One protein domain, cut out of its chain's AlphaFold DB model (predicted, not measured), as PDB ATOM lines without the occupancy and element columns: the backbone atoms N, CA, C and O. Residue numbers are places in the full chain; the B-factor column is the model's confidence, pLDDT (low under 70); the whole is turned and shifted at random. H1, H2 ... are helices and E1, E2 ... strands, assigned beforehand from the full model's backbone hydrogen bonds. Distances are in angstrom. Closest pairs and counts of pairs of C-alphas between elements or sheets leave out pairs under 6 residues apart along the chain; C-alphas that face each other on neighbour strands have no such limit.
ATOM      1  N   GLY A  25     179.393 221.189 233.827       50.34
ATOM      2  CA  GLY A  25     180.034 222.489 233.600       50.34
ATOM      3  C   GLY A  25     180.996 222.962 234.684       50.34
ATOM      4  O   GLY A  25     182.009 223.547 234.321       50.34
ATOM      5  N   MET A  26     180.800 222.595 235.965       53.66
ATOM      6  CA  MET A  26     181.883 222.751 236.948       53.66
ATOM      7  C   MET A  26     183.172 222.142 236.411       53.66
ATOM      8  O   MET A  26     184.073 222.921 236.189       53.66
ATOM      9  N   LEU A  27     183.311 220.837 236.129       55.50
ATOM     10  CA  LEU A  27     184.612 220.239 235.765       55.50
ATOM     11  C   LEU A  27     185.336 220.943 234.593       55.50
ATOM     12  O   LEU A  27     186.567 220.938 234.587       55.50
ATOM     13  N   PHE A  28     184.629 221.653 233.716       57.03
ATOM     14  CA  PHE A  28     185.228 222.456 232.653       57.03
ATOM     15  C   PHE A  28     186.015 223.681 233.192       57.03
ATOM     16  O   PHE A  28     187.219 223.736 232.972       57.03
ATOM     17  N   ASP A  29     185.458 224.589 234.010       53.50
ATOM     18  CA  ASP A  29     186.081 225.932 234.191       53.50
ATOM     19  C   ASP A  29     187.409 226.026 235.000       53.50
ATOM     20  O   ASP A  29     188.154 226.996 234.859       53.50
ATOM     21  N   MET A  30     187.733 225.064 235.879       49.56
ATOM     22  CA  MET A  30     189.065 224.909 236.514       49.56
ATOM     23  C   MET A  30     189.959 223.944 235.725       49.56
ATOM     24  O   MET A  30     191.069 223.712 236.184       49.56
ATOM     25  N   VAL A  31     189.516 223.358 234.610       52.53
ATOM     26  CA  VAL A  31     190.420 222.716 233.640       52.53
ATOM     27  C   VAL A  31     190.776 223.742 232.571       52.53
ATOM     28  O   VAL A  31     191.945 224.080 232.429       52.53
ATOM     29  N   ASP A  32     189.783 224.337 231.914       55.62
ATOM     30  CA  ASP A  32     189.959 225.537 231.096       55.62
ATOM     31  C   ASP A  32     188.607 226.271 230.930       55.62
ATOM     32  O   ASP A  32     187.653 225.669 230.429       55.62
ATOM     33  N   PRO A  33     188.483 227.554 231.326       46.91
ATOM     34  CA  PRO A  33     187.251 228.338 231.164       46.91
ATOM     35  C   PRO A  33     186.988 228.804 229.723       46.91
ATOM     36  O   PRO A  33     186.035 229.545 229.487       46.91
ATOM     37  N   THR A  34     187.846 228.427 228.773       51.94
ATOM     38  CA  THR A  34     187.660 228.643 227.332       51.94
ATOM     39  C   THR A  34     187.229 227.376 226.585       51.94
ATOM     40  O   THR A  34     187.024 227.425 225.376       51.94
ATOM     41  N   LEU A  35     187.014 226.254 227.283       62.69
ATOM     42  CA  LEU A  35     186.344 225.089 226.699       62.69
ATOM     43  C   LEU A  35     184.866 225.376 226.401       62.69
ATOM     44  O   LEU A  35     184.208 226.140 227.106       62.69
ATOM     45  N   CYS A  36     184.345 224.705 225.375       64.94
ATOM     46  CA  CYS A  36     183.031 224.958 224.782       64.94
ATOM     47  C   CYS A  36     182.912 226.327 224.085       64.94
ATOM     48  O   CYS A  36     181.805 226.864 223.964       64.94
ATOM     49  N   MET A  37     184.013 226.884 223.568       62.78
ATOM     50  CA  MET A  37     183.946 228.056 222.693       62.78
ATOM     51  C   MET A  37     183.314 227.671 221.352       62.78
ATOM     52  O   MET A  37     183.912 227.005 220.509       62.78
ATOM     53  N   MET A  38     182.075 228.105 221.135       67.19
ATOM     54  CA  MET A  38     181.370 227.834 219.885       67.19
ATOM     55  C   MET A  38     181.933 228.658 218.716       67.19
ATOM     56  O   MET A  38     182.385 229.789 218.911       67.19
ATOM     57  N   PRO A  39     181.841 228.148 217.471       63.50
ATOM     58  CA  PRO A  39     182.123 228.945 216.283       63.50
ATOM     59  C   PRO A  39     181.288 230.243 216.270       63.50
ATOM     60  O   PRO A  39     180.070 230.160 216.475       63.50
ATOM     61  N   PRO A  40     181.888 231.422 215.999       66.12
ATOM     62  CA  PRO A  40     181.201 232.713 216.076       66.12
ATOM     63  C   PRO A  40     179.896 232.780 215.274       66.12
ATOM     64  O   PRO A  40     179.739 232.094 214.260       66.12
ATOM     65  N   GLN A  41     178.959 233.632 215.706       71.44
ATOM     66  CA  GLN A  41     177.618 233.738 215.111       71.44
ATOM     67  C   GLN A  41     177.649 234.115 213.613       71.44
ATOM     68  O   GLN A  41     176.715 233.807 212.875       71.44
ATOM     69  N   GLU A  42     178.726 234.748 213.139       73.62
ATOM     70  CA  GLU A  42     178.954 235.070 211.726       73.62
ATOM     71  C   GLU A  42     179.222 233.844 210.836       73.62
ATOM     72  O   GLU A  42     179.119 233.950 209.611       73.62
ATOM     73  N   VAL A  43     179.565 232.692 211.421       72.25
ATOM     74  CA  VAL A  43     179.697 231.413 210.715       72.25
ATOM     75  C   VAL A  43     178.356 230.685 210.793       72.25
ATOM     76  O   VAL A  43     177.937 230.285 211.877       72.25
ATOM     77  N   ASP A  44     177.666 230.504 209.665       79.06
ATOM     78  CA  ASP A  44     176.434 229.708 209.626       79.06
ATOM     79  C   ASP A  44     176.720 228.196 209.546       79.06
ATOM     80  O   ASP A  44     177.825 227.758 209.219       79.06
ATOM     81  N   ASP A  45     175.720 227.377 209.874       82.75
ATOM     82  CA  ASP A  45     175.887 225.919 209.953       82.75
ATOM     83  C   ASP A  45     176.200 225.296 208.581       82.75
ATOM     84  O   ASP A  45     176.866 224.267 208.495       82.75
ATOM     85  N   ALA A  46     175.792 225.952 207.487       83.69
ATOM     86  CA  ALA A  46     176.130 225.533 206.129       83.69
ATOM     87  C   ALA A  46     177.608 225.808 205.796       83.69
ATOM     88  O   ALA A  46     178.228 225.016 205.084       83.69
ATOM     89  N   ALA A  47     178.193 226.885 206.328       80.19
ATOM     90  CA  ALA A  47     179.627 227.143 206.271       80.19
ATOM     91  C   ALA A  47     180.419 226.143 207.131       80.19
ATOM     92  O   ALA A  47     181.428 225.627 206.655       80.19
ATOM     93  N   LEU A  48     179.936 225.796 208.334       78.38
ATOM     94  CA  LEU A  48     180.535 224.735 209.162       78.38
ATOM     95  C   LEU A  48     180.523 223.384 208.433       78.38
ATOM     96  O   LEU A  48     181.568 222.753 208.291       78.38
ATOM     97  N   VAL A  49     179.376 222.971 207.887       83.44
ATOM     98  CA  VAL A  49     179.256 221.752 207.066       83.44
ATOM     99  C   VAL A  49     180.202 221.787 205.860       83.44
ATOM    100  O   VAL A  49     180.898 220.806 205.610       83.44
ATOM    101  N   ALA A  50     180.303 222.917 205.153       79.62
ATOM    102  CA  ALA A  50     181.208 223.062 204.012       79.62
ATOM    103  C   ALA A  50     182.704 223.048 204.391       79.62
ATOM    104  O   ALA A  50     183.529 222.686 203.555       79.62
ATOM    105  N   MET A  51     183.061 223.420 205.625       79.44
ATOM    106  CA  MET A  51     184.415 223.249 206.165       79.44
ATOM    107  C   MET A  51     184.691 221.784 206.530       79.44
ATOM    108  O   MET A  51     185.763 221.278 206.214       79.44
ATOM    109  N   LEU A  52     183.719 221.083 207.125       80.81
ATOM    110  CA  LEU A  52     183.827 219.656 207.468       80.81
ATOM    111  C   LEU A  52     183.837 218.725 206.239       80.81
ATOM    112  O   LEU A  52     184.411 217.641 206.303       80.81
ATOM    113  N   ASP A  53     183.235 219.144 205.121       80.06
ATOM    114  CA  ASP A  53     183.298 218.462 203.816       80.06
ATOM    115  C   ASP A  53     184.517 218.888 202.959       80.06
ATOM    116  O   ASP A  53     184.568 218.606 201.760       80.06
ATOM    117  N   SER A  54     185.506 219.580 203.540       77.44
ATOM    118  CA  SER A  54     186.712 220.006 202.820       77.44
ATOM    119  C   SER A  54     187.695 218.849 202.590       77.44
ATOM    120  O   SER A  54     188.218 218.266 203.535       77.44
ATOM    121  N   ASP A  55     188.038 218.586 201.324       76.88
ATOM    122  CA  ASP A  55     189.140 217.690 200.921       76.88
ATOM    123  C   ASP A  55     190.551 218.279 201.216       76.88
ATOM    124  O   ASP A  55     191.563 217.681 200.841       76.88
ATOM    125  N   ASP A  56     190.650 219.473 201.820       72.56
ATOM    126  CA  ASP A  56     191.930 220.134 202.115       72.56
ATOM    127  C   ASP A  56     192.583 219.557 203.391       72.56
ATOM    128  O   ASP A  56     192.027 219.716 204.481       72.56
ATOM    129  N   PRO A  57     193.764 218.911 203.304       63.59
ATOM    130  CA  PRO A  57     194.419 218.306 204.461       63.59
ATOM    131  C   PRO A  57     194.945 219.325 205.484       63.59
ATOM    132  O   PRO A  57     195.215 218.925 206.610       63.59
ATOM    133  N   GLU A  58     195.080 220.613 205.136       67.31
ATOM    134  CA  GLU A  58     195.406 221.674 206.109       67.31
ATOM    135  C   GLU A  58     194.159 222.149 206.892       67.31
ATOM    136  O   GLU A  58     194.288 222.885 207.866       67.31
ATOM    137  N   MET A  59     192.959 221.694 206.499       65.38
ATOM    138  CA  MET A  59     191.670 221.962 207.159       65.38
ATOM    139  C   MET A  59     191.048 220.710 207.807       65.38
ATOM    140  O   MET A  59     189.940 220.783 208.339       65.38
ATOM    141  N   ALA A  60     191.718 219.556 207.740       68.69
ATOM    142  CA  ALA A  60     191.209 218.298 208.279       68.69
ATOM    143  C   ALA A  60     191.161 218.342 209.825       68.69
ATOM    144  O   ALA A  60     192.195 218.608 210.440       68.69
ATOM    145  N   PRO A  61     190.011 218.063 210.475       81.19
ATOM    146  CA  PRO A  61     189.920 218.070 211.935       81.19
ATOM    147  C   PRO A  61     190.880 217.044 212.571       81.19
ATOM    148  O   PRO A  61     190.839 215.874 212.180       81.19
ATOM    149  N   PRO A  62     191.732 217.433 213.542       82.25
ATOM    150  CA  PRO A  62     192.720 216.530 214.141       82.25
ATOM    151  C   PRO A  62     192.099 215.464 215.060       82.25
ATOM    152  O   PRO A  62     192.745 214.455 215.346       82.25
ATOM    153  N   VAL A  63     190.843 215.641 215.482       86.50
ATOM    154  CA  VAL A  63     190.035 214.616 216.157       86.50
ATOM    155  C   VAL A  63     188.827 214.279 215.284       86.50
ATOM    156  O   VAL A  63     188.081 215.167 214.864       86.50
ATOM    157  N   THR A  64     188.605 212.992 215.010       91.62
ATOM    158  CA  THR A  64     187.454 212.515 214.215       91.62
ATOM    159  C   THR A  64     186.858 211.252 214.820       91.62
ATOM    160  O   THR A  64     187.531 210.550 215.568       91.62
ATOM    161  N   GLY A  65     185.600 210.932 214.523       96.31
ATOM    162  CA  GLY A  65     184.987 209.737 215.090       96.31
ATOM    163  C   GLY A  65     183.501 209.560 214.810       96.31
ATOM    164  O   GLY A  65     182.946 210.117 213.861       96.31
ATOM    165  N   ALA A  66     182.860 208.780 215.674       96.94
ATOM    166  CA  ALA A  66     181.437 208.477 215.643       96.94
ATOM    167  C   ALA A  66     180.812 208.601 217.038       96.94
ATOM    168  O   ALA A  66     181.413 208.216 218.042       96.94
ATOM    169  N   TRP A  67     179.580 209.100 217.062       96.12
ATOM    170  CA  TRP A  67     178.682 209.166 218.206       96.12
ATOM    171  C   TRP A  67     177.393 208.428 217.846       96.12
ATOM    172  O   TRP A  67     176.769 208.731 216.827       96.12
ATOM    173  N   GLU A  68     176.987 207.459 218.661       94.69
ATOM    174  CA  GLU A  68     175.725 206.741 218.472       94.69
ATOM    175  C   GLU A  68     174.774 207.068 219.623       94.69
ATOM    176  O   GLU A  68     175.091 206.860 220.790       94.69
ATOM    177  N   HIS A  69     173.592 207.584 219.293       88.81
ATOM    178  CA  HIS A  69     172.555 207.968 220.253       88.81
ATOM    179  C   HIS A  69     171.190 207.717 219.606       88.81
ATOM    180  O   HIS A  69     171.008 207.962 218.417       88.81
ATOM    181  N   ARG A  70     170.223 207.163 220.354       81.31
ATOM    182  CA  ARG A  70     168.862 206.822 219.858       81.31
ATOM    183  C   ARG A  70     168.801 205.857 218.656       81.31
ATOM    184  O   ARG A  70     167.719 205.622 218.119       81.31
ATOM    185  N   GLY A  71     169.921 205.235 218.282       80.25
ATOM    186  CA  GLY A  71     170.047 204.412 217.072       80.25
ATOM    187  C   GLY A  71     170.322 205.219 215.797       80.25
ATOM    188  O   GLY A  71     170.258 204.662 214.702       80.25
ATOM    189  N   GLU A  72     170.624 206.508 215.938       88.19
ATOM    190  CA  GLU A  72     171.172 207.369 214.896       88.19
ATOM    191  C   GLU A  72     172.698 207.403 215.017       88.19
ATOM    192  O   GLU A  72     173.246 207.377 216.122       88.19
ATOM    193  N   HIS A  73     173.380 207.472 213.876       93.69
ATOM    194  CA  HIS A  73     174.835 207.521 213.794       93.69
ATOM    195  C   HIS A  73     175.265 208.924 213.361       93.69
ATOM    196  O   HIS A  73     174.968 209.364 212.247       93.69
ATOM    197  N   TRP A  74     175.954 209.623 214.256       96.00
ATOM    198  CA  TRP A  74     176.452 210.980 214.072       96.00
ATOM    199  C   TRP A  74     177.973 210.928 213.916       96.00
ATOM    200  O   TRP A  74     178.658 210.209 214.642       96.00
ATOM    201  N   ARG A  75     178.532 211.691 212.978       96.38
ATOM    202  CA  ARG A  75     179.989 211.800 212.822       96.38
ATOM    203  C   ARG A  75     180.524 212.879 213.747       96.38
ATOM    204  O   ARG A  75     180.012 213.995 213.720       96.38
ATOM    205  N   ALA A  76     181.552 212.553 214.519       94.75
ATOM    206  CA  ALA A  76     182.264 213.510 215.352       94.75
ATOM    207  C   ALA A  76     183.457 214.095 214.583       94.75
ATOM    208  O   ALA A  76     184.219 213.361 213.949       94.75
ATOM    209  N   TYR A  77     183.628 215.410 214.670       88.50
ATOM    210  CA  TYR A  77     184.738 216.156 214.086       88.50
ATOM    211  C   TYR A  77     185.161 217.255 215.049       88.50
ATOM    212  O   TYR A  77     184.295 217.961 215.562       88.50
ATOM    213  N   GLY A  78     186.454 217.465 215.273       86.75
ATOM    214  CA  GLY A  78     186.865 218.551 216.147       86.75
ATOM    215  C   GLY A  78     188.346 218.614 216.471       86.75
ATOM    216  O   GLY A  78     189.197 218.132 215.722       86.75
ATOM    217  N   GLN A  79     188.615 219.252 217.602       84.19
ATOM    218  CA  GLN A  79     189.938 219.621 218.090       84.19
ATOM    219  C   GLN A  79     190.093 219.232 219.559       84.19
ATOM    220  O   GLN A  79     189.114 218.914 220.238       84.19
ATOM    221  N   GLY A  80     191.323 219.265 220.063       79.12
ATOM    222  CA  GLY A  80     191.563 219.052 221.477       79.12
ATOM    223  C   GLY A  80     192.982 219.353 221.916       79.12
ATOM    224  O   GLY A  80     193.901 219.506 221.107       79.12
ATOM    225  N   TRP A  81     193.129 219.421 223.231       83.44
ATOM    226  CA  TRP A  81     194.331 219.881 223.905       83.44
ATOM    227  C   TRP A  81     194.616 219.046 225.148       83.44
ATOM    228  O   TRP A  81     193.747 218.330 225.653       83.44
ATOM    229  N   PHE A  82     195.839 219.149 225.658       83.56
ATOM    230  CA  PHE A  82     196.231 218.522 226.914       83.56
ATOM    231  C   PHE A  82     197.236 219.370 227.696       83.56
ATOM    232  O   PHE A  82     197.981 220.166 227.124       83.56
ATOM    233  N   ASN A  83     197.322 219.131 229.004       74.88
ATOM    234  CA  ASN A  83     198.450 219.574 229.819       74.88
ATOM    235  C   ASN A  83     198.824 218.507 230.854       74.88
ATOM    236  O   ASN A  83     198.028 217.634 231.196       74.88
ATOM    237  N   VAL A  84     200.063 218.568 231.338       71.81
ATOM    238  CA  VAL A  84     200.660 217.554 232.214       71.81
ATOM    239  C   VAL A  84     201.342 218.232 233.393       71.81
ATOM    240  O   VAL A  84     202.133 219.157 233.203       71.81
ATOM    241  N   SER A  85     201.078 217.725 234.597       66.81
ATOM    242  CA  SER A  85     201.814 218.046 235.817       66.81
ATOM    243  C   SER A  85     202.479 216.794 236.387       66.81
ATOM    244  O   SER A  85     201.818 215.778 236.602       66.81
ATOM    245  N   ASP A  86     203.763 216.902 236.735       64.12
ATOM    246  CA  ASP A  86     204.530 215.845 237.409       64.12
ATOM    247  C   ASP A  86     203.917 215.419 238.763       64.12
ATOM    248  O   ASP A  86     204.211 214.329 239.256       64.12
ATOM    249  N   SER A  87     203.077 216.263 239.384       57.53
ATOM    250  CA  SER A  87     202.380 215.953 240.644       57.53
ATOM    251  C   SER A  87     200.973 215.386 240.462       57.53
ATOM    252  O   SER A  87     200.507 214.659 241.336       57.53
ATOM    253  N   SER A  88     200.293 215.755 239.374       57.53
ATOM    254  CA  SER A  88     198.828 215.649 239.256       57.53
ATOM    255  C   SER A  88     198.356 214.883 238.017       57.53
ATOM    256  O   SER A  88     197.155 214.779 237.800       57.53
ATOM    257  N   GLY A  89     199.279 214.355 237.206       68.00
ATOM    258  CA  GLY A  89     198.966 213.601 235.993       68.00
ATOM    259  C   GLY A  89     198.669 214.493 234.784       68.00
ATOM    260  O   GLY A  89     199.098 215.647 234.710       68.00
ATOM    261  N   MET A  90     197.960 213.931 233.809       79.69
ATOM    262  CA  MET A  90     197.532 214.608 232.583       79.69
ATOM    263  C   MET A  90     196.050 214.982 232.672       79.69
ATOM    264  O   MET A  90     195.235 214.130 233.011       79.69
ATOM    265  N   VAL A  91     195.696 216.205 232.276       70.31
ATOM    266  CA  VAL A  91     194.332 216.537 231.826       70.31
ATOM    267  C   VAL A  91     194.325 216.661 230.307       70.31
ATOM    268  O   VAL A  91     195.300 217.132 229.718       70.31
ATOM    269  N   ALA A  92     193.226 216.271 229.675       82.81
ATOM    270  CA  ALA A  92     192.985 216.524 228.259       82.81
ATOM    271  C   ALA A  92     191.528 216.931 228.033       82.81
ATOM    272  O   ALA A  92     190.656 216.616 228.843       82.81
ATOM    273  N   ALA A  93     191.255 217.638 226.945       80.75
ATOM    274  CA  ALA A  93     189.908 218.064 226.596       80.75
ATOM    275  C   ALA A  93     189.722 218.129 225.078       80.75
ATOM    276  O   ALA A  93     190.680 218.365 224.342       80.75
ATOM    277  N   THR A  94     188.491 217.916 224.614       82.25
ATOM    278  CA  THR A  94     188.130 217.996 223.193       82.25
ATOM    279  C   THR A  94     186.826 218.758 222.993       82.25
ATOM    280  O   THR A  94     185.886 218.644 223.781       82.25
ATOM    281  N   GLU A  95     186.767 219.510 221.898       86.62
ATOM    282  CA  GLU A  95     185.559 220.155 221.389       86.62
ATOM    283  C   GLU A  95     185.174 219.490 220.074       86.62
ATOM    284  O   GLU A  95     185.983 219.431 219.144       86.62
ATOM    285  N   LEU A  96     183.945 218.985 219.994       88.94
ATOM    286  CA  LEU A  96     183.454 218.196 218.873       88.94
ATOM    287  C   LEU A  96     182.169 218.801 218.305       88.94
ATOM    288  O   LEU A  96     181.218 219.090 219.031       88.94
ATOM    289  N   ILE A  97     182.115 218.914 216.982       91.50
ATOM    290  CA  ILE A  97     180.881 219.054 216.215       91.50
ATOM    291  C   ILE A  97     180.413 217.641 215.851       91.50
ATOM    292  O   ILE A  97     181.140 216.870 215.218       91.50
ATOM    293  N   LEU A  98     179.193 217.306 216.253       94.19
ATOM    294  CA  LEU A  98     178.491 216.084 215.885       94.19
ATOM    295  C   LEU A  98     177.568 216.394 214.705       94.19
ATOM    296  O   LEU A  98     176.725 217.281 214.811       94.19
ATOM    297  N   ARG A  99     177.692 215.660 213.595       93.62
ATOM    298  CA  ARG A  99     176.888 215.854 212.375       93.62
ATOM    299  C   ARG A  99     176.081 214.606 212.022       93.62
ATOM    300  O   ARG A  99     176.662 213.530 211.859       93.62
ATOM    301  N   SER A 100     174.766 214.748 211.864       93.38
ATOM    302  CA  SER A 100     173.869 213.650 211.468       93.38
ATOM    303  C   SER A 100     173.909 213.357 209.959       93.38
ATOM    304  O   SER A 100     174.461 214.127 209.170       93.38
ATOM    305  N   GLU A 101     173.267 212.267 209.515       89.25
ATOM    306  CA  GLU A 101     173.070 211.982 208.078       89.25
ATOM    307  C   GLU A 101     172.216 213.038 207.336       89.25
ATOM    308  O   GLU A 101     172.150 213.006 206.105       89.25
ATOM    309  N   SER A 102     171.552 213.952 208.053       89.69
ATOM    310  CA  SER A 102     170.737 215.038 207.486       89.69
ATOM    311  C   SER A 102     171.347 216.433 207.658       89.69
ATOM    312  O   SER A 102     170.619 217.417 207.535       89.69
ATOM    313  N   ASP A 103     172.654 216.514 207.927       89.25
ATOM    314  CA  ASP A 103     173.412 217.760 208.141       89.25
ATOM    315  C   ASP A 103     172.913 218.612 209.330       89.25
ATOM    316  O   ASP A 103     173.134 219.820 209.383       89.25
ATOM    317  N   GLU A 104     172.264 217.975 210.309       91.44
ATOM    318  CA  GLU A 104     171.967 218.579 211.613       91.44
ATOM    319  C   GLU A 104     173.233 218.561 212.479       91.44
ATOM    320  O   GLU A 104     173.989 217.584 212.432       91.44
ATOM    321  N   LEU A 105     173.470 219.633 213.243       90.81
ATOM    322  CA  LEU A 105     174.663 219.804 214.073       90.81
ATOM    323  C   LEU A 105     174.300 219.830 215.563       90.81
ATOM    324  O   LEU A 105     173.407 220.567 215.974       90.81
ATOM    325  N   GLN A 106     175.047 219.081 216.369       91.75
ATOM    326  CA  GLN A 106     175.113 219.236 217.825       91.75
ATOM    327  C   GLN A 106     176.570 219.449 218.250       91.75
ATOM    328  O   GLN A 106     177.496 219.137 217.500       91.75
ATOM    329  N   HIS A 107     176.787 219.972 219.453       90.12
ATOM    330  CA  HIS A 107     178.117 220.257 219.983       90.12
ATOM    331  C   HIS A 107     178.370 219.443 221.255       90.12
ATOM    332  O   HIS A 107     177.524 219.394 222.146       90.12
ATOM    333  N   LEU A 108     179.532 218.792 221.325       91.00
ATOM    334  CA  LEU A 108     179.946 217.940 222.435       91.00
ATOM    335  C   LEU A 108     181.331 218.368 222.928       91.00
ATOM    336  O   LEU A 108     182.320 218.224 222.213       91.00
ATOM    337  N   CYS A 109     181.402 218.853 224.163       88.12
ATOM    338  CA  CYS A 109     182.662 219.072 224.868       88.12
ATOM    339  C   CYS A 109     182.964 217.865 225.758       88.12
ATOM    340  O   CYS A 109     182.046 217.329 226.385       88.12
ATOM    341  N   LEU A 110     184.230 217.472 225.879       87.38
ATOM    342  CA  LEU A 110     184.680 216.413 226.787       87.38
ATOM    343  C   LEU A 110     185.896 216.877 227.587       87.38
ATOM    344  O   LEU A 110     186.800 217.498 227.030       87.38
ATOM    345  N   VAL A 111     185.953 216.497 228.863       81.75
ATOM    346  CA  VAL A 111     187.160 216.569 229.697       81.75
ATOM    347  C   VAL A 111     187.543 215.166 230.158       81.75
ATOM    348  O   VAL A 111     186.723 214.425 230.699       81.75
ATOM    349  N   LEU A 112     188.820 214.841 229.964       82.12
ATOM    350  CA  LEU A 112     189.552 213.727 230.553       82.12
ATOM    351  C   LEU A 112     190.316 214.251 231.773       82.12
ATOM    352  O   LEU A 112     191.282 215.006 231.634       82.12
ATOM    353  N   SER A 113     189.891 213.841 232.967       75.38
ATOM    354  CA  SER A 113     190.560 214.157 234.233       75.38
ATOM    355  C   SER A 113     191.232 212.898 234.798       75.38
ATOM    356  O   SER A 113     190.638 211.816 234.718       75.38
ATOM    357  N   PRO A 114     192.455 212.986 235.351       72.00
ATOM    358  CA  PRO A 114     193.119 211.832 235.936       72.00
ATOM    359  C   PRO A 114     192.375 211.414 237.210       72.00
ATOM    360  O   PRO A 114     192.097 212.230 238.093       72.00
ATOM    361  N   HIS A 115     192.035 210.129 237.289       70.94
ATOM    362  CA  HIS A 115     191.385 209.531 238.450       70.94
ATOM    363  C   HIS A 115     192.434 208.935 239.415       70.94
ATOM    364  O   HIS A 115     193.604 208.798 239.051       70.94
ATOM    365  N   GLN A 116     192.038 208.623 240.657       66.19
ATOM    366  CA  GLN A 116     192.911 208.316 241.808       66.19
ATOM    367  C   GLN A 116     194.245 207.623 241.465       66.19
ATOM    368  O   GLN A 116     194.287 206.453 241.091       66.19
ATOM    369  N   GLY A 117     195.355 208.344 241.659       60.25
ATOM    370  CA  GLY A 117     196.719 207.813 241.525       60.25
ATOM    371  C   GLY A 117     197.260 207.677 240.094       60.25
ATOM    372  O   GLY A 117     198.404 207.256 239.935       60.25
ATOM    373  N   THR A 118     196.482 208.048 239.077       70.56
ATOM    374  CA  THR A 118     196.867 207.969 237.658       70.56
ATOM    375  C   THR A 118     197.994 208.941 237.323       70.56
ATOM    376  O   THR A 118     197.918 210.133 237.624       70.56
ATOM    377  N   GLN A 119     199.038 208.432 236.668       71.50
ATOM    378  CA  GLN A 119     200.196 209.220 236.218       71.50
ATOM    379  C   GLN A 119     200.521 209.002 234.731       71.50
ATOM    380  O   GLN A 119     201.500 209.554 234.222       71.50
ATOM    381  N   MET A 120     199.706 208.220 234.017       80.75
ATOM    382  CA  MET A 120     199.832 208.033 232.575       80.75
ATOM    383  C   MET A 120     199.762 209.355 231.792       80.75
ATOM    384  O   MET A 120     198.888 210.193 231.997       80.75
ATOM    385  N   VAL A 121     200.671 209.475 230.821       76.94
ATOM    386  CA  VAL A 121     200.645 210.471 229.732       76.94
ATOM    387  C   VAL A 121     200.571 209.778 228.359       76.94
ATOM    388  O   VAL A 121     200.117 210.362 227.385       76.94
ATOM    389  N   ALA A 122     201.016 208.520 228.279       84.31
ATOM    390  CA  ALA A 122     200.922 207.639 227.118       84.31
ATOM    391  C   ALA A 122     200.913 206.173 227.595       84.31
ATOM    392  O   ALA A 122     201.591 205.849 228.575       84.31
ATOM    393  N   GLY A 123     200.159 205.308 226.918       87.19
ATOM    394  CA  GLY A 123     199.852 203.933 227.323       87.19
ATOM    395  C   GLY A 123     198.386 203.562 227.066       87.19
ATOM    396  O   GLY A 123     197.695 204.236 226.305       87.19
ATOM    397  N   GLU A 124     197.919 202.504 227.732       90.50
ATOM    398  CA  GLU A 124     196.509 202.094 227.798       90.50
ATOM    399  C   GLU A 124     195.941 202.449 229.186       90.50
ATOM    400  O   GLU A 124     196.548 202.097 230.201       90.50
ATOM    401  N   ALA A 125     194.770 203.089 229.244       87.50
ATOM    402  CA  ALA A 125     194.049 203.399 230.481       87.50
ATOM    403  C   ALA A 125     192.549 203.080 230.377       87.50
ATOM    404  O   ALA A 125     191.951 203.084 229.296       87.50
ATOM    405  N   HIS A 126     191.917 202.836 231.526       86.75
ATOM    406  CA  HIS A 126     190.472 202.623 231.609       86.75
ATOM    407  C   HIS A 126     189.719 203.944 231.803       86.75
ATOM    408  O   HIS A 126     190.112 204.780 232.617       86.75
ATOM    409  N   LEU A 127     188.602 204.108 231.089       84.25
ATOM    410  CA  LEU A 127     187.687 205.231 231.295       84.25
ATOM    411  C   LEU A 127     186.592 204.824 232.280       84.25
ATOM    412  O   LEU A 127     185.926 203.801 232.084       84.25
ATOM    413  N   VAL A 128     186.422 205.623 233.331       71.94
ATOM    414  CA  VAL A 128     185.511 205.352 234.450       71.94
ATOM    415  C   VAL A 128     184.506 206.487 234.642       71.94
ATOM    416  O   VAL A 128     184.793 207.650 234.360       71.94
ATOM    417  N   GLY A 129     183.310 206.143 235.119       65.62
ATOM    418  CA  GLY A 129     182.310 207.128 235.530       65.62
ATOM    419  C   GLY A 129     182.611 207.752 236.900       65.62
ATOM    420  O   GLY A 129     183.350 207.163 237.691       65.62
ATOM    421  N   PRO A 130     181.984 208.895 237.238       56.19
ATOM    422  CA  PRO A 130     182.251 209.646 238.474       56.19
ATOM    423  C   PRO A 130     181.883 208.915 239.779       56.19
ATOM    424  O   PRO A 130     182.183 209.411 240.857       56.19
ATOM    425  N   THR A 131     181.224 207.754 239.705       59.06
ATOM    426  CA  THR A 131     180.790 206.945 240.861       59.06
ATOM    427  C   THR A 131     181.622 205.664 241.041       59.06
ATOM    428  O   THR A 131     181.139 204.693 241.626       59.06
ATOM    429  N   VAL A 132     182.829 205.594 240.467       62.50
ATOM    430  CA  VAL A 132     183.692 204.398 240.486       62.50
ATOM    431  C   VAL A 132     184.897 204.639 241.395       62.50
ATOM    432  O   VAL A 132     185.890 205.214 240.970       62.50
ATOM    433  N   GLU A 133     184.827 204.164 242.642       57.38
ATOM    434  CA  GLU A 133     185.847 204.431 243.674       57.38
ATOM    435  C   GLU A 133     187.271 203.983 243.286       57.38
ATOM    436  O   GLU A 133     188.238 204.651 243.634       57.38
ATOM    437  N   SER A 134     187.431 202.837 242.609       61.16
ATOM    438  CA  SER A 134     188.746 202.332 242.174       61.16
ATOM    439  C   SER A 134     188.655 201.226 241.116       61.16
ATOM    440  O   SER A 134     187.704 200.442 241.086       61.16
ATOM    441  N   VAL A 135     189.687 201.141 240.270       65.50
ATOM    442  CA  VAL A 135     189.969 200.037 239.332       65.50
ATOM    443  C   VAL A 135     191.488 199.801 239.334       65.50
ATOM    444  O   VAL A 135     192.251 200.745 239.514       65.50
ATOM    445  N   ASP A 136     191.945 198.558 239.153       69.25
ATOM    446  CA  ASP A 136     193.379 198.246 239.039       69.25
ATOM    447  C   ASP A 136     193.960 198.799 237.715       69.25
ATOM    448  O   ASP A 136     193.748 198.205 236.657       69.25
ATOM    449  N   GLY A 137     194.725 199.894 237.773       75.06
ATOM    450  CA  GLY A 137     195.453 200.471 236.631       75.06
ATOM    451  C   GLY A 137     195.376 202.001 236.569       75.06
ATOM    452  O   GLY A 137     194.764 202.628 237.428       75.06
ATOM    453  N   ASP A 138     195.985 202.600 235.543       80.62
ATOM    454  CA  ASP A 138     195.765 204.012 235.214       80.62
ATOM    455  C   ASP A 138     194.312 204.217 234.734       80.62
ATOM    456  O   ASP A 138     193.777 203.443 233.930       80.62
ATOM    457  N   THR A 139     193.655 205.252 235.261       79.25
ATOM    458  CA  THR A 139     192.228 205.533 235.057       79.25
ATOM    459  C   THR A 139     191.970 207.011 234.781       79.25
ATOM    460  O   THR A 139     192.494 207.892 235.458       79.25
ATOM    461  N   PHE A 140     191.096 207.298 233.819       79.75
ATOM    462  CA  PHE A 140     190.614 208.657 233.576       79.75
ATOM    463  C   PHE A 140     189.108 208.719 233.782       79.75
ATOM    464  O   PHE A 140     188.360 207.868 233.294       79.75
ATOM    465  N   MET A 141     188.661 209.748 234.494       75.69
ATOM    466  CA  MET A 141     187.256 210.112 234.518       75.69
ATOM    467  C   MET A 141     186.954 210.942 233.270       75.69
ATOM    468  O   MET A 141     187.680 211.891 232.966       75.69
ATOM    469  N   VAL A 142     185.872 210.597 232.574       78.44
ATOM    470  CA  VAL A 142     185.328 211.409 231.479       78.44
ATOM    471  C   VAL A 142     184.018 212.042 231.914       78.44
ATOM    472  O   VAL A 142     183.118 211.364 232.412       78.44
ATOM    473  N   VAL A 143     183.911 213.346 231.672       74.50
ATOM    474  CA  VAL A 143     182.669 214.116 231.776       74.50
ATOM    475  C   VAL A 143     182.489 214.878 230.472       74.50
ATOM    476  O   VAL A 143     183.448 215.454 229.952       74.50
ATOM    477  N   GLY A 144     181.267 214.885 229.942       83.25
ATOM    478  CA  GLY A 144     180.927 215.650 228.750       83.25
ATOM    479  C   GLY A 144     179.739 216.580 228.935       83.25
ATOM    480  O   GLY A 144     178.863 216.324 229.761       83.25
ATOM    481  N   LEU A 145     179.680 217.618 228.107       85.75
ATOM    482  CA  LEU A 145     178.489 218.437 227.897       85.75
ATOM    483  C   LEU A 145     178.041 218.294 226.448       85.75
ATOM    484  O   LEU A 145     178.826 218.544 225.537       85.75
ATOM    485  N   LEU A 146     176.778 217.928 226.251       90.44
ATOM    486  CA  LEU A 146     176.101 217.931 224.962       90.44
ATOM    487  C   LEU A 146     175.159 219.143 224.911       90.44
ATOM    488  O   LEU A 146     174.359 219.377 225.822       90.44
ATOM    489  N   GLY A 147     175.272 219.918 223.841       89.75
ATOM    490  CA  GLY A 147     174.560 221.174 223.674       89.75
ATOM    491  C   GLY A 147     174.342 221.553 222.217       89.75
ATOM    492  O   GLY A 147     174.728 220.843 221.285       89.75
ATOM    493  N   GLU A 148     173.705 222.699 222.037       88.06
ATOM    494  CA  GLU A 148     173.477 223.338 220.742       88.06
ATOM    495  C   GLU A 148     174.113 224.736 220.745       88.06
ATOM    496  O   GLU A 148     174.496 225.262 221.791       88.06
ATOM    497  N   ARG A 149     174.267 225.343 219.566       81.75
ATOM    498  CA  ARG A 149     174.842 226.685 219.436       81.75
ATOM    499  C   ARG A 149     173.728 227.726 219.374       81.75
ATOM    500  O   ARG A 149     173.053 227.847 218.351       81.75
ATOM    501  N   LEU A 150     173.560 228.506 220.442       79.19
ATOM    502  CA  LEU A 150     172.505 229.514 220.556       79.19
ATOM    503  C   LEU A 150     173.108 230.921 220.595       79.19
ATOM    504  O   LEU A 150     173.915 231.247 221.454       79.19
ATOM    505  N   GLU A 151     172.744 231.751 219.616       74.12
ATOM    506  CA  GLU A 151     173.236 233.132 219.423       74.12
ATOM    507  C   GLU A 151     174.775 233.315 219.355       74.12
ATOM    508  O   GLU A 151     175.254 234.440 219.249       74.12
ATOM    509  N   GLY A 152     175.544 232.221 219.290       66.31
ATOM    510  CA  GLY A 152     177.013 232.210 219.299       66.31
ATOM    511  C   GLY A 152     177.625 231.688 220.606       66.31
ATOM    512  O   GLY A 152     178.833 231.489 220.654       66.31
ATOM    513  N   GLU A 153     176.809 231.420 221.629       71.06
ATOM    514  CA  GLU A 153     177.205 230.736 222.867       71.06
ATOM    515  C   GLU A 153     176.818 229.240 222.828       71.06
ATOM    516  O   GLU A 153     176.088 228.785 221.940       71.06
ATOM    517  N   PHE A 154     177.339 228.463 223.780       76.94
ATOM    518  CA  PHE A 154     177.017 227.044 223.964       76.94
ATOM    519  C   PHE A 154     175.828 226.880 224.920       76.94
ATOM    520  O   PHE A 154     175.934 227.215 226.099       76.94
ATOM    521  N   ASP A 155     174.712 226.338 224.430       83.00
ATOM    522  CA  ASP A 155     173.533 226.017 225.241       83.00
ATOM    523  C   ASP A 155     173.532 224.517 225.583       83.00
ATOM    524  O   ASP A 155     173.101 223.664 224.797       83.00
ATOM    525  N   SER A 156     174.099 224.179 226.746       83.25
ATOM    526  CA  SER A 156     174.213 222.799 227.227       83.25
ATOM    527  C   SER A 156     172.867 222.270 227.731       83.25
ATOM    528  O   SER A 156     172.358 222.731 228.757       83.25
ATOM    529  N   HIS A 157     172.322 221.256 227.061       83.19
ATOM    530  CA  HIS A 157     171.039 220.646 227.425       83.19
ATOM    531  C   HIS A 157     171.178 219.263 228.084       83.19
ATOM    532  O   HIS A 157     170.214 218.775 228.683       83.19
ATOM    533  N   ALA A 158     172.350 218.624 227.988       85.44
ATOM    534  CA  ALA A 158     172.617 217.329 228.603       85.44
ATOM    535  C   ALA A 158     174.077 217.165 229.053       85.44
ATOM    536  O   ALA A 158     175.006 217.695 228.447       85.44
ATOM    537  N   GLU A 159     174.282 216.346 230.079       83.44
ATOM    538  CA  GLU A 159     175.595 215.887 230.531       83.44
ATOM    539  C   GLU A 159     175.831 214.430 230.102       83.44
ATOM    540  O   GLU A 159     174.945 213.576 230.204       83.44
ATOM    541  N   VAL A 160     177.048 214.145 229.634       85.88
ATOM    542  CA  VAL A 160     177.503 212.815 229.217       85.88
ATOM    543  C   VAL A 160     178.257 212.158 230.369       85.88
ATOM    544  O   VAL A 160     179.387 212.536 230.678       85.88
ATOM    545  N   LEU A 161     177.637 211.154 230.994       79.00
ATOM    546  CA  LEU A 161     178.255 210.346 232.045       79.00
ATOM    547  C   LEU A 161     178.807 209.049 231.451       79.00
ATOM    548  O   LEU A 161     178.041 208.119 231.183       79.00
ATOM    549  N   THR A 162     180.123 208.958 231.267       82.69
ATOM    550  CA  THR A 162     180.776 207.698 230.888       82.69
ATOM    551  C   THR A 162     180.488 206.608 231.923       82.69
ATOM    552  O   THR A 162     180.531 206.845 233.128       82.69
ATOM    553  N   GLN A 163     180.173 205.401 231.451       81.00
ATOM    554  CA  GLN A 163     179.985 204.216 232.290       81.00
ATOM    555  C   GLN A 163     181.267 203.382 232.329       81.00
ATOM    556  O   GLN A 163     181.790 203.089 233.402       81.00
ATOM    557  N   THR A 164     181.774 203.038 231.145       83.06
ATOM    558  CA  THR A 164     183.008 202.278 230.926       83.06
ATOM    559  C   THR A 164     183.606 202.638 229.573       83.06
ATOM    560  O   THR A 164     182.868 202.849 228.611       83.06
ATOM    561  N   GLY A 165     184.932 202.622 229.471       90.56
ATOM    562  CA  GLY A 165     185.621 202.776 228.194       90.56
ATOM    563  C   GLY A 165     187.121 202.502 228.266       90.56
ATOM    564  O   GLY A 165     187.642 202.009 229.272       90.56
ATOM    565  N   SER A 166     187.812 202.852 227.188       91.81
ATOM    566  CA  SER A 166     189.257 202.709 227.016       91.81
ATOM    567  C   SER A 166     189.855 203.947 226.354       91.81
ATOM    568  O   SER A 166     189.256 204.527 225.448       91.81
ATOM    569  N   LEU A 167     191.059 204.297 226.793       92.88
ATOM    570  CA  LEU A 167     191.909 205.338 226.230       92.88
ATOM    571  C   LEU A 167     193.257 204.710 225.875       92.88
ATOM    572  O   LEU A 167     193.910 204.131 226.742       92.88
ATOM    573  N   GLU A 168     193.677 204.844 224.625       94.31
ATOM    574  CA  GLU A 168     195.019 204.488 224.164       94.31
ATOM    575  C   GLU A 168     195.694 205.770 223.675       94.31
ATOM    576  O   GLU A 168     195.137 206.473 222.835       94.31
ATOM    577  N   LEU A 169     196.868 206.101 224.216       92.00
ATOM    578  CA  LEU A 169     197.612 207.308 223.849       92.00
ATOM    579  C   LEU A 169     199.076 206.994 223.550       92.00
ATOM    580  O   LEU A 169     199.788 206.423 224.376       92.00
ATOM    581  N   GLU A 170     199.552 207.461 222.402       91.31
ATOM    582  CA  GLU A 170     200.963 207.583 222.060       91.31
ATOM    583  C   GLU A 170     201.410 209.049 222.172       91.31
ATOM    584  O   GLU A 170     200.643 209.985 221.936       91.31
ATOM    585  N   ARG A 171     202.690 209.258 222.497       86.88
ATOM    586  CA  ARG A 171     203.321 210.585 222.557       86.88
ATOM    587  C   ARG A 171     204.373 210.720 221.450       86.88
ATOM    588  O   ARG A 171     205.544 210.417 221.698       86.88
ATOM    589  N   PRO A 172     203.985 211.107 220.217       76.50
ATOM    590  CA  PRO A 172     204.913 211.217 219.089       76.50
ATOM    591  C   PRO A 172     205.904 212.390 219.220       76.50
ATOM    592  O   PRO A 172     206.983 212.328 218.627       76.50
ATOM    593  N   ALA A 173     205.572 213.425 220.000       73.06
ATOM    594  CA  ALA A 173     206.445 214.556 220.327       73.06
ATOM    595  C   ALA A 173     206.218 215.043 221.773       73.06
ATOM    596  O   ALA A 173     205.270 214.630 222.438       73.06
ATOM    597  N   ASP A 174     207.082 215.920 222.291       72.44
ATOM    598  CA  ASP A 174     206.958 216.425 223.670       72.44
ATOM    599  C   ASP A 174     205.698 217.295 223.883       72.44
ATOM    600  O   ASP A 174     205.213 217.418 225.009       72.44
ATOM    601  N   ASP A 175     205.151 217.856 222.811       75.00
ATOM    602  CA  ASP A 175     204.026 218.791 222.734       75.00
ATOM    603  C   ASP A 175     202.773 218.213 222.044       75.00
ATOM    604  O   ASP A 175     201.780 218.925 221.899       75.00
ATOM    605  N   ILE A 176     202.793 216.925 221.668       78.06
ATOM    606  CA  ILE A 176     201.730 216.253 220.901       78.06
ATOM    607  C   ILE A 176     201.359 214.909 221.538       78.06
ATOM    608  O   ILE A 176     202.241 214.096 221.838       78.06
ATOM    609  N   LEU A 177     200.057 214.635 221.648       84.69
ATOM    610  CA  LEU A 177     199.504 213.295 221.888       84.69
ATOM    611  C   LEU A 177     198.635 212.843 220.708       84.69
ATOM    612  O   LEU A 177     198.013 213.664 220.042       84.69
ATOM    613  N   ALA A 178     198.582 211.536 220.467       86.62
ATOM    614  CA  ALA A 178     197.742 210.891 219.454       86.62
ATOM    615  C   ALA A 178     197.234 209.541 219.988       86.62
ATOM    616  O   ALA A 178     197.774 209.042 220.972       86.62
ATOM    617  N   GLY A 179     196.231 208.922 219.364       94.38
ATOM    618  CA  GLY A 179     195.733 207.602 219.770       94.38
ATOM    619  C   GLY A 179     194.235 207.415 219.539       94.38
ATOM    620  O   GLY A 179     193.702 207.870 218.529       94.38
ATOM    621  N   SER A 180     193.545 206.748 220.466       95.44
ATOM    622  CA  SER A 180     192.100 206.514 220.380       95.44
ATOM    623  C   SER A 180     191.396 206.595 221.737       95.44
ATOM    624  O   SER A 180     191.976 206.340 222.795       95.44
ATOM    625  N   LEU A 181     190.112 206.947 221.701       94.88
ATOM    626  CA  LEU A 181     189.222 206.977 222.859       94.88
ATOM    627  C   LEU A 181     187.893 206.320 222.482       94.88
ATOM    628  O   LEU A 181     187.311 206.647 221.452       94.88
ATOM    629  N   ALA A 182     187.378 205.429 223.327       96.06
ATOM    630  CA  ALA A 182     186.052 204.842 223.144       96.06
ATOM    631  C   ALA A 182     185.350 204.630 224.487       96.06
ATOM    632  O   ALA A 182     185.967 204.135 225.432       96.06
ATOM    633  N   PHE A 183     184.063 204.971 224.580       93.00
ATOM    634  CA  PHE A 183     183.260 204.715 225.778       93.00
ATOM    635  C   PHE A 183     181.769 204.514 225.491       93.00
ATOM    636  O   PHE A 183     181.213 205.084 224.552       93.00
ATOM    637  N   ASP A 184     181.118 203.775 226.389       92.31
ATOM    638  CA  ASP A 184     179.666 203.779 226.575       92.31
ATOM    639  C   ASP A 184     179.294 204.815 227.651       92.31
ATOM    640  O   ASP A 184     180.002 204.972 228.654       92.31
ATOM    641  N   ALA A 185     178.181 205.527 227.468       90.06
ATOM    642  CA  ALA A 185     177.735 206.603 228.350       90.06
ATOM    643  C   ALA A 185     176.216 206.625 228.580       90.06
ATOM    644  O   ALA A 185     175.418 206.061 227.828       90.06
ATOM    645  N   ARG A 186     175.815 207.335 229.642       87.50
ATOM    646  CA  ARG A 186     174.428 207.722 229.909       87.50
ATOM    647  C   ARG A 186     174.284 209.238 229.864       87.50
ATOM    648  O   ARG A 186     174.932 209.937 230.638       87.50
ATOM    649  N   LEU A 187     173.370 209.722 229.035       89.38
ATOM    650  CA  LEU A 187     172.941 211.114 229.043       89.38
ATOM    651  C   LEU A 187     172.015 211.405 230.229       89.38
ATOM    652  O   LEU A 187     171.071 210.658 230.516       89.38
ATOM    653  N   VAL A 188     172.260 212.519 230.904       82.94
ATOM    654  CA  VAL A 188     171.358 213.085 231.913       82.94
ATOM    655  C   VAL A 188     171.024 214.530 231.565       82.94
ATOM    656  O   VAL A 188     171.778 215.176 230.843       82.94
ATOM    657  N   ASP A 189     169.896 215.040 232.055       81.06
ATOM    658  CA  ASP A 189     169.650 216.482 232.038       81.06
ATOM    659  C   ASP A 189     170.608 217.218 232.992       81.06
ATOM    660  O   ASP A 189     171.292 216.616 233.825       81.06
ATOM    661  N   MET A 190     170.608 218.549 232.921       75.25
ATOM    662  CA  MET A 190     171.390 219.417 233.814       75.25
ATOM    663  C   MET A 190     170.898 219.389 235.286       75.25
ATOM    664  O   MET A 190     171.287 220.232 236.093       75.25
ATOM    665  N   GLN A 191     169.999 218.462 235.648       69.06
ATOM    666  CA  GLN A 191     169.549 218.138 237.008       69.06
ATOM    667  C   GLN A 191     169.849 216.661 237.372       69.06
ATOM    668  O   GLN A 191     169.327 216.123 238.356       69.06
ATOM    669  N   GLY A 192     170.698 215.985 236.587       65.75
ATOM    670  CA  GLY A 192     171.167 214.617 236.815       65.75
ATOM    671  C   GLY A 192     170.151 213.506 236.512       65.75
ATOM    672  O   GLY A 192     170.463 212.329 236.733       65.75
ATOM    673  N   GLN A 193     168.955 213.826 236.008       75.62
ATOM    674  CA  GLN A 193     167.933 212.822 235.703       75.62
ATOM    675  C   GLN A 193     168.205 212.160 234.341       75.62
ATOM    676  O   GLN A 193     168.589 212.847 233.396       75.62
ATOM    677  N   PRO A 194     168.009 210.835 234.183       80.69
ATOM    678  CA  PRO A 194     168.194 210.173 232.893       80.69
ATOM    679  C   PRO A 194     167.231 210.710 231.826       80.69
ATOM    680  O   PRO A 194     166.018 210.727 232.040       80.69
ATOM    681  N   LEU A 195     167.761 211.071 230.656       86.19
ATOM    682  CA  LEU A 195     166.948 211.475 229.506       86.19
ATOM    683  C   LEU A 195     166.197 210.293 228.867       86.19
ATOM    684  O   LEU A 195     166.559 209.122 229.024       86.19
ATOM    685  N   GLU A 196     165.161 210.586 228.075       81.62
ATOM    686  CA  GLU A 196     164.538 209.560 227.233       81.62
ATOM    687  C   GLU A 196     165.541 209.042 226.189       81.62
ATOM    688  O   GLU A 196     166.061 209.801 225.363       81.62
ATOM    689  N   ASN A 197     165.767 207.722 226.220       82.81
ATOM    690  CA  ASN A 197     166.778 206.999 225.441       82.81
ATOM    691  C   ASN A 197     168.219 207.466 225.726       82.81
ATOM    692  O   ASN A 197     169.013 207.617 224.807       82.81
ATOM    693  N   ALA A 198     168.542 207.673 227.005       87.06
ATOM    694  CA  ALA A 198     169.840 208.143 227.492       87.06
ATOM    695  C   ALA A 198     171.079 207.290 227.145       87.06
ATOM    696  O   ALA A 198     172.185 207.717 227.462       87.06
ATOM    697  N   GLU A 199     170.939 206.093 226.577       92.56
ATOM    698  CA  GLU A 199     172.087 205.266 226.181       92.56
ATOM    699  C   GLU A 199     172.748 205.855 224.925       92.56
ATOM    700  O   GLU A 199     172.083 206.067 223.904       92.56
ATOM    701  N   ALA A 200     174.052 206.127 225.015       94.19
ATOM    702  CA  ALA A 200     174.869 206.631 223.918       94.19
ATOM    703  C   ALA A 200     176.294 206.056 223.983       94.19
ATOM    704  O   ALA A 200     176.746 205.639 225.050       94.19
ATOM    705  N   SER A 201     177.016 206.062 222.866       95.50
ATOM    706  CA  SER A 201     178.428 205.666 222.812       95.50
ATOM    707  C   SER A 201     179.242 206.599 221.918       95.50
ATOM    708  O   SER A 201     178.718 207.226 220.994       95.50
ATOM    709  N   LEU A 202     180.539 206.699 222.210       96.50
ATOM    710  CA  LEU A 202     181.499 207.500 221.455       96.50
ATOM    711  C   LEU A 202     182.704 206.645 221.056       96.50
ATOM    712  O   LEU A 202     183.175 205.806 221.825       96.50
ATOM    713  N   THR A 203     183.247 206.890 219.868       97.44
ATOM    714  CA  THR A 203     184.572 206.412 219.452       97.44
ATOM    715  C   THR A 203     185.275 207.517 218.677       97.44
ATOM    716  O   THR A 203     184.733 207.995 217.683       97.44
ATOM    717  N   LEU A 204     186.465 207.916 219.126       96.81
ATOM    718  CA  LEU A 204     187.319 208.929 218.511       96.81
ATOM    719  C   LEU A 204     188.664 208.323 218.100       96.81
ATOM    720  O   LEU A 204     189.342 207.690 218.909       96.81
ATOM    721  N   GLU A 205     189.067 208.615 216.871       96.38
ATOM    722  CA  GLU A 205     190.449 208.556 216.405       96.38
ATOM    723  C   GLU A 205     191.074 209.939 216.653       96.38
ATOM    724  O   GLU A 205     190.596 210.965 216.148       96.38
ATOM    725  N   ILE A 206     192.127 209.973 217.466       91.75
ATOM    726  CA  ILE A 206     192.822 211.186 217.896       91.75
ATOM    727  C   ILE A 206     194.111 211.279 217.077       91.75
ATOM    728  O   ILE A 206     195.115 210.650 217.407       91.75
ATOM    729  N   GLY A 207     194.086 212.046 215.987       81.31
ATOM    730  CA  GLY A 207     195.272 212.287 215.167       81.31
ATOM    731  C   GLY A 207     196.292 213.171 215.883       81.31
ATOM    732  O   GLY A 207     197.486 212.878 215.845       81.31
ATOM    733  N   GLU A 208     195.814 214.220 216.555       83.06
ATOM    734  CA  GLU A 208     196.638 215.161 217.317       83.06
ATOM    735  C   GLU A 208     195.818 215.872 218.413       83.06
ATOM    736  O   GLU A 208     194.742 216.413 218.156       83.06
ATOM    737  N   LEU A 209     196.346 215.884 219.641       78.94
ATOM    738  CA  LEU A 209     196.033 216.862 220.686       78.94
ATOM    739  C   LEU A 209     197.278 217.724 220.889       78.94
ATOM    740  O   LEU A 209     198.362 217.183 221.129       78.94
ATOM    741  N   HIS A 210     197.122 219.043 220.845       75.38
ATOM    742  CA  HIS A 210     198.227 219.969 221.096       75.38
ATOM    743  C   HIS A 210     198.381 220.249 222.594       75.38
ATOM    744  O   HIS A 210     197.395 220.311 223.333       75.38
ATOM    745  N   ARG A 211     199.607 220.474 223.068       75.38
ATOM    746  CA  ARG A 211     199.804 220.927 224.447       75.38
ATOM    747  C   ARG A 211     199.397 222.394 224.603       75.38
ATOM    748  O   ARG A 211     200.034 223.261 224.012       75.38
ATOM    749  N   GLU A 212     198.434 222.669 225.478       72.94
ATOM    750  CA  GLU A 212     198.115 224.029 225.930       72.94
ATOM    751  C   GLU A 212     198.605 224.209 227.375       72.94
ATOM    752  O   GLU A 212     198.345 223.386 228.250       72.94
ATOM    753  N   ALA A 213     199.374 225.267 227.628       64.56
ATOM    754  CA  ALA A 213     199.953 225.553 228.937       64.56
ATOM    755  C   ALA A 213     198.977 226.293 229.870       64.56
ATOM    756  O   ALA A 213     199.124 226.187 231.088       64.56
ATOM    757  N   ALA A 214     197.991 227.008 229.314       58.38
ATOM    758  CA  ALA A 214     196.939 227.695 230.063       58.38
ATOM    759  C   ALA A 214     195.927 226.732 230.714       58.38
ATOM    760  O   ALA A 214     195.359 227.067 231.758       58.38
ATOM    761  N   MET A 215     195.753 225.526 230.154       63.78
ATOM    762  CA  MET A 215     194.938 224.469 230.758       63.78
ATOM    763  C   MET A 215     195.471 224.109 232.150       63.78
ATOM    764  O   MET A 215     196.609 223.659 232.324       63.78
ATOM    765  N   ARG A 216     194.609 224.256 233.150       58.12
ATOM    766  CA  ARG A 216     194.854 223.946 234.558       58.12
ATOM    767  C   ARG A 216     194.758 222.435 234.794       58.12
ATOM    768  O   ARG A 216     193.759 221.798 234.471       58.12
ATOM    769  N   VAL A 217     195.784 221.855 235.417       58.31
ATOM    770  CA  VAL A 217     195.801 220.423 235.761       58.31
ATOM    771  C   VAL A 217     195.132 220.207 237.122       58.31
ATOM    772  O   VAL A 217     195.688 220.582 238.154       58.31
ATOM    773  N   VAL A 218     193.956 219.575 237.128       53.59
ATOM    774  CA  VAL A 218     193.187 219.237 238.339       53.59
ATOM    775  C   VAL A 218     193.253 217.731 238.592       53.59
ATOM    776  O   VAL A 218     192.999 216.945 237.680       53.59
ATOM    777  N   ASN A 219     193.551 217.332 239.830       52.94
ATOM    778  CA  ASN A 219     193.438 215.948 240.285       52.94
ATOM    779  C   ASN A 219     192.039 215.726 240.883       52.94
ATOM    780  O   ASN A 219     191.664 216.432 241.815       52.94
ATOM    781  N   TRP A 220     191.276 214.758 240.371       53.50
ATOM    782  CA  TRP A 220     189.952 214.413 240.920       53.50
ATOM    783  C   TRP A 220     190.028 213.362 242.048       53.50
ATOM    784  O   TRP A 220     189.014 212.954 242.605       53.50
ATOM    785  N   GLY A 221     191.230 212.877 242.371       46.09
ATOM    786  CA  GLY A 221     191.456 211.762 243.293       46.09
ATOM    787  C   GLY A 221     192.236 212.094 244.565       46.09
ATOM    788  O   GLY A 221     192.855 211.184 245.116       46.09
ATOM    789  N   SER A 222     192.278 213.355 245.001       41.47
ATOM    790  CA  SER A 222     192.918 213.779 246.257       41.47
ATOM    791  C   SER A 222     191.939 214.462 247.218       41.47
ATOM    792  O   SER A 222     190.882 214.942 246.811       41.47
ATOM    793  N   ASP A 223     192.320 214.500 248.501       36.34
ATOM    794  CA  ASP A 223     191.535 215.029 249.633       36.34
ATOM    795  C   ASP A 223     191.070 216.495 249.446       36.34
ATOM    796  O   ASP A 223     190.173 216.954 250.148       36.34
ATOM    797  N   ASP A 224     191.624 217.217 248.462       33.81
ATOM    798  CA  ASP A 224     191.260 218.588 248.072       33.81
ATOM    799  C   ASP A 224     189.775 218.753 247.662       33.81
ATOM    800  O   ASP A 224     189.287 219.877 247.553       33.81
ATOM    801  N   LEU A 225     189.040 217.652 247.438       37.06
ATOM    802  CA  LEU A 225     187.592 217.658 247.175       37.06
ATOM    803  C   LEU A 225     186.709 217.475 248.430       37.06
ATOM    804  O   LEU A 225     185.512 217.769 248.356       37.06
ATOM    805  N   GLU A 226     187.248 217.052 249.584       33.38
ATOM    806  CA  GLU A 226     186.446 216.929 250.822       33.38
ATOM    807  C   GLU A 226     186.012 218.306 251.371       33.38
ATOM    808  O   GLU A 226     184.951 218.414 251.982       33.38
TER     809      GLU A 226
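AT A GLANCE: This is residues 25 to 226 of the 402 residues of an uncharacterized protein of Halomonas montanilacus (UniProt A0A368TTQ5). The picture is a strongly flattened barrel of strands, nearly a sandwich with its strands crossed: E3, E4, E6 and the later part of E2 make one wall, while E1, E5, E8, E9 and much of E7 curve across behind it. The first stretch with H1 runs over the first wall's outer side, H2 sits at one end of E3 and E4, residues 53 to 58 stick out as a free loop, and H3 ends a loose tail. The printed part has 202 residues, with named elements in the order H1, H2, E1 to E9, H3. The class is mostly strand, in one branched sheet of mixed parallel and antiparallel pairs. The whole is compact, with a radius of gyration of the C-alphas of 16.3 A and spans of 46 by 41 by 27 A.

HOW THE PARTS SIT: Begin with the strands E1 at residues 63 to 69, E2 at 72 to 85, E3 at 89 to 99, E4 at 105 to 114, E5 at 123 to 128, E6 at 139 to 150, E7 at 153 to 173, E8 at 176 to 188 and E9 at 194 to 211. Their sheet is twisted and has no edge strand. E1 to E4 form one meander, each strand the antiparallel neighbour of the one before, and E6 to E9 form another. Look in the first for N 65 and O 76 at 2.9 A between E1 and E2, for N 81 and O 93 at 2.9 A between E2 and E3, and for N 96 and O 108 at 2.9 A between E3 and E4. E4 and E6 are antiparallel, with N 109 and O 145 2.9 A apart. In the second meander find N 146 and O 158 at 2.8 A between E6 and E7, N 168 and O 180 at 2.9 A between E7 and E8, and N 183 and O 202 at 3.0 A between E8 and E9. E9 is also antiparallel to E1, with N 66 and O 203 at 2.9 A, and parallel to E2, with N 82 and O 210 at 3.0 A. E5 is parallel to E6, with N 128 and O 140 at 3.0 A, and antiparallel to E7, with N 125 and O 167 at 2.8 A. E7 bends by 118 degrees at residue 157 and E9 by 102 degrees at residue 197. E4 and E8 are apart. Outward from the sheet, H1, residues 25 to 28 of its 25 to 29, only grazes it; the closest C-alphas of H1 and E4 are those of Phe 28 and Val 111, 6.9 A apart. H2, residues 45 to 52, is on the sheet at a height of 9.3 A, only just over E3 and E4, with 3 of its C-alphas on each. It runs slantwise to the strands, at 57 degrees to E3 on the local plane. H3, residues 223 to 226, is not on the sheet. Every O i to N i+4 pair of H2 is within hydrogen-bond range; H1 has 0 of 1, but 2 of 2 O i to N i+3 pairs, and H3 is too short for an O i to N i+4 pair.

IN THESE COORDINATES: Find C-alpha 25 at (180.034, 222.489, 233.600), where H1 begins. Go on to C-alpha 72 at (171.172, 207.369, 214.896); from there E2 runs 38.6 A from first to last C-alpha. E9 measures 34.4 A, E6 34.3 A, E7 33.5 A, E8 32.5 A and E3 32.4 A. H3 ends at C-alpha 226, (186.446, 216.929, 250.822).

THE WHOLE: The C-alphas farthest apart are those of Asp 55 and Glu 226, at 50.0 A. The printed part has no cut. The links H1 to H2, of 15 residues, and E9 to H3, of 11, are long. The mean pLDDT of the printed part is 77.5, and 52 residues are under 70, among them 25 to 40, 129 to 136 and 213 to 226.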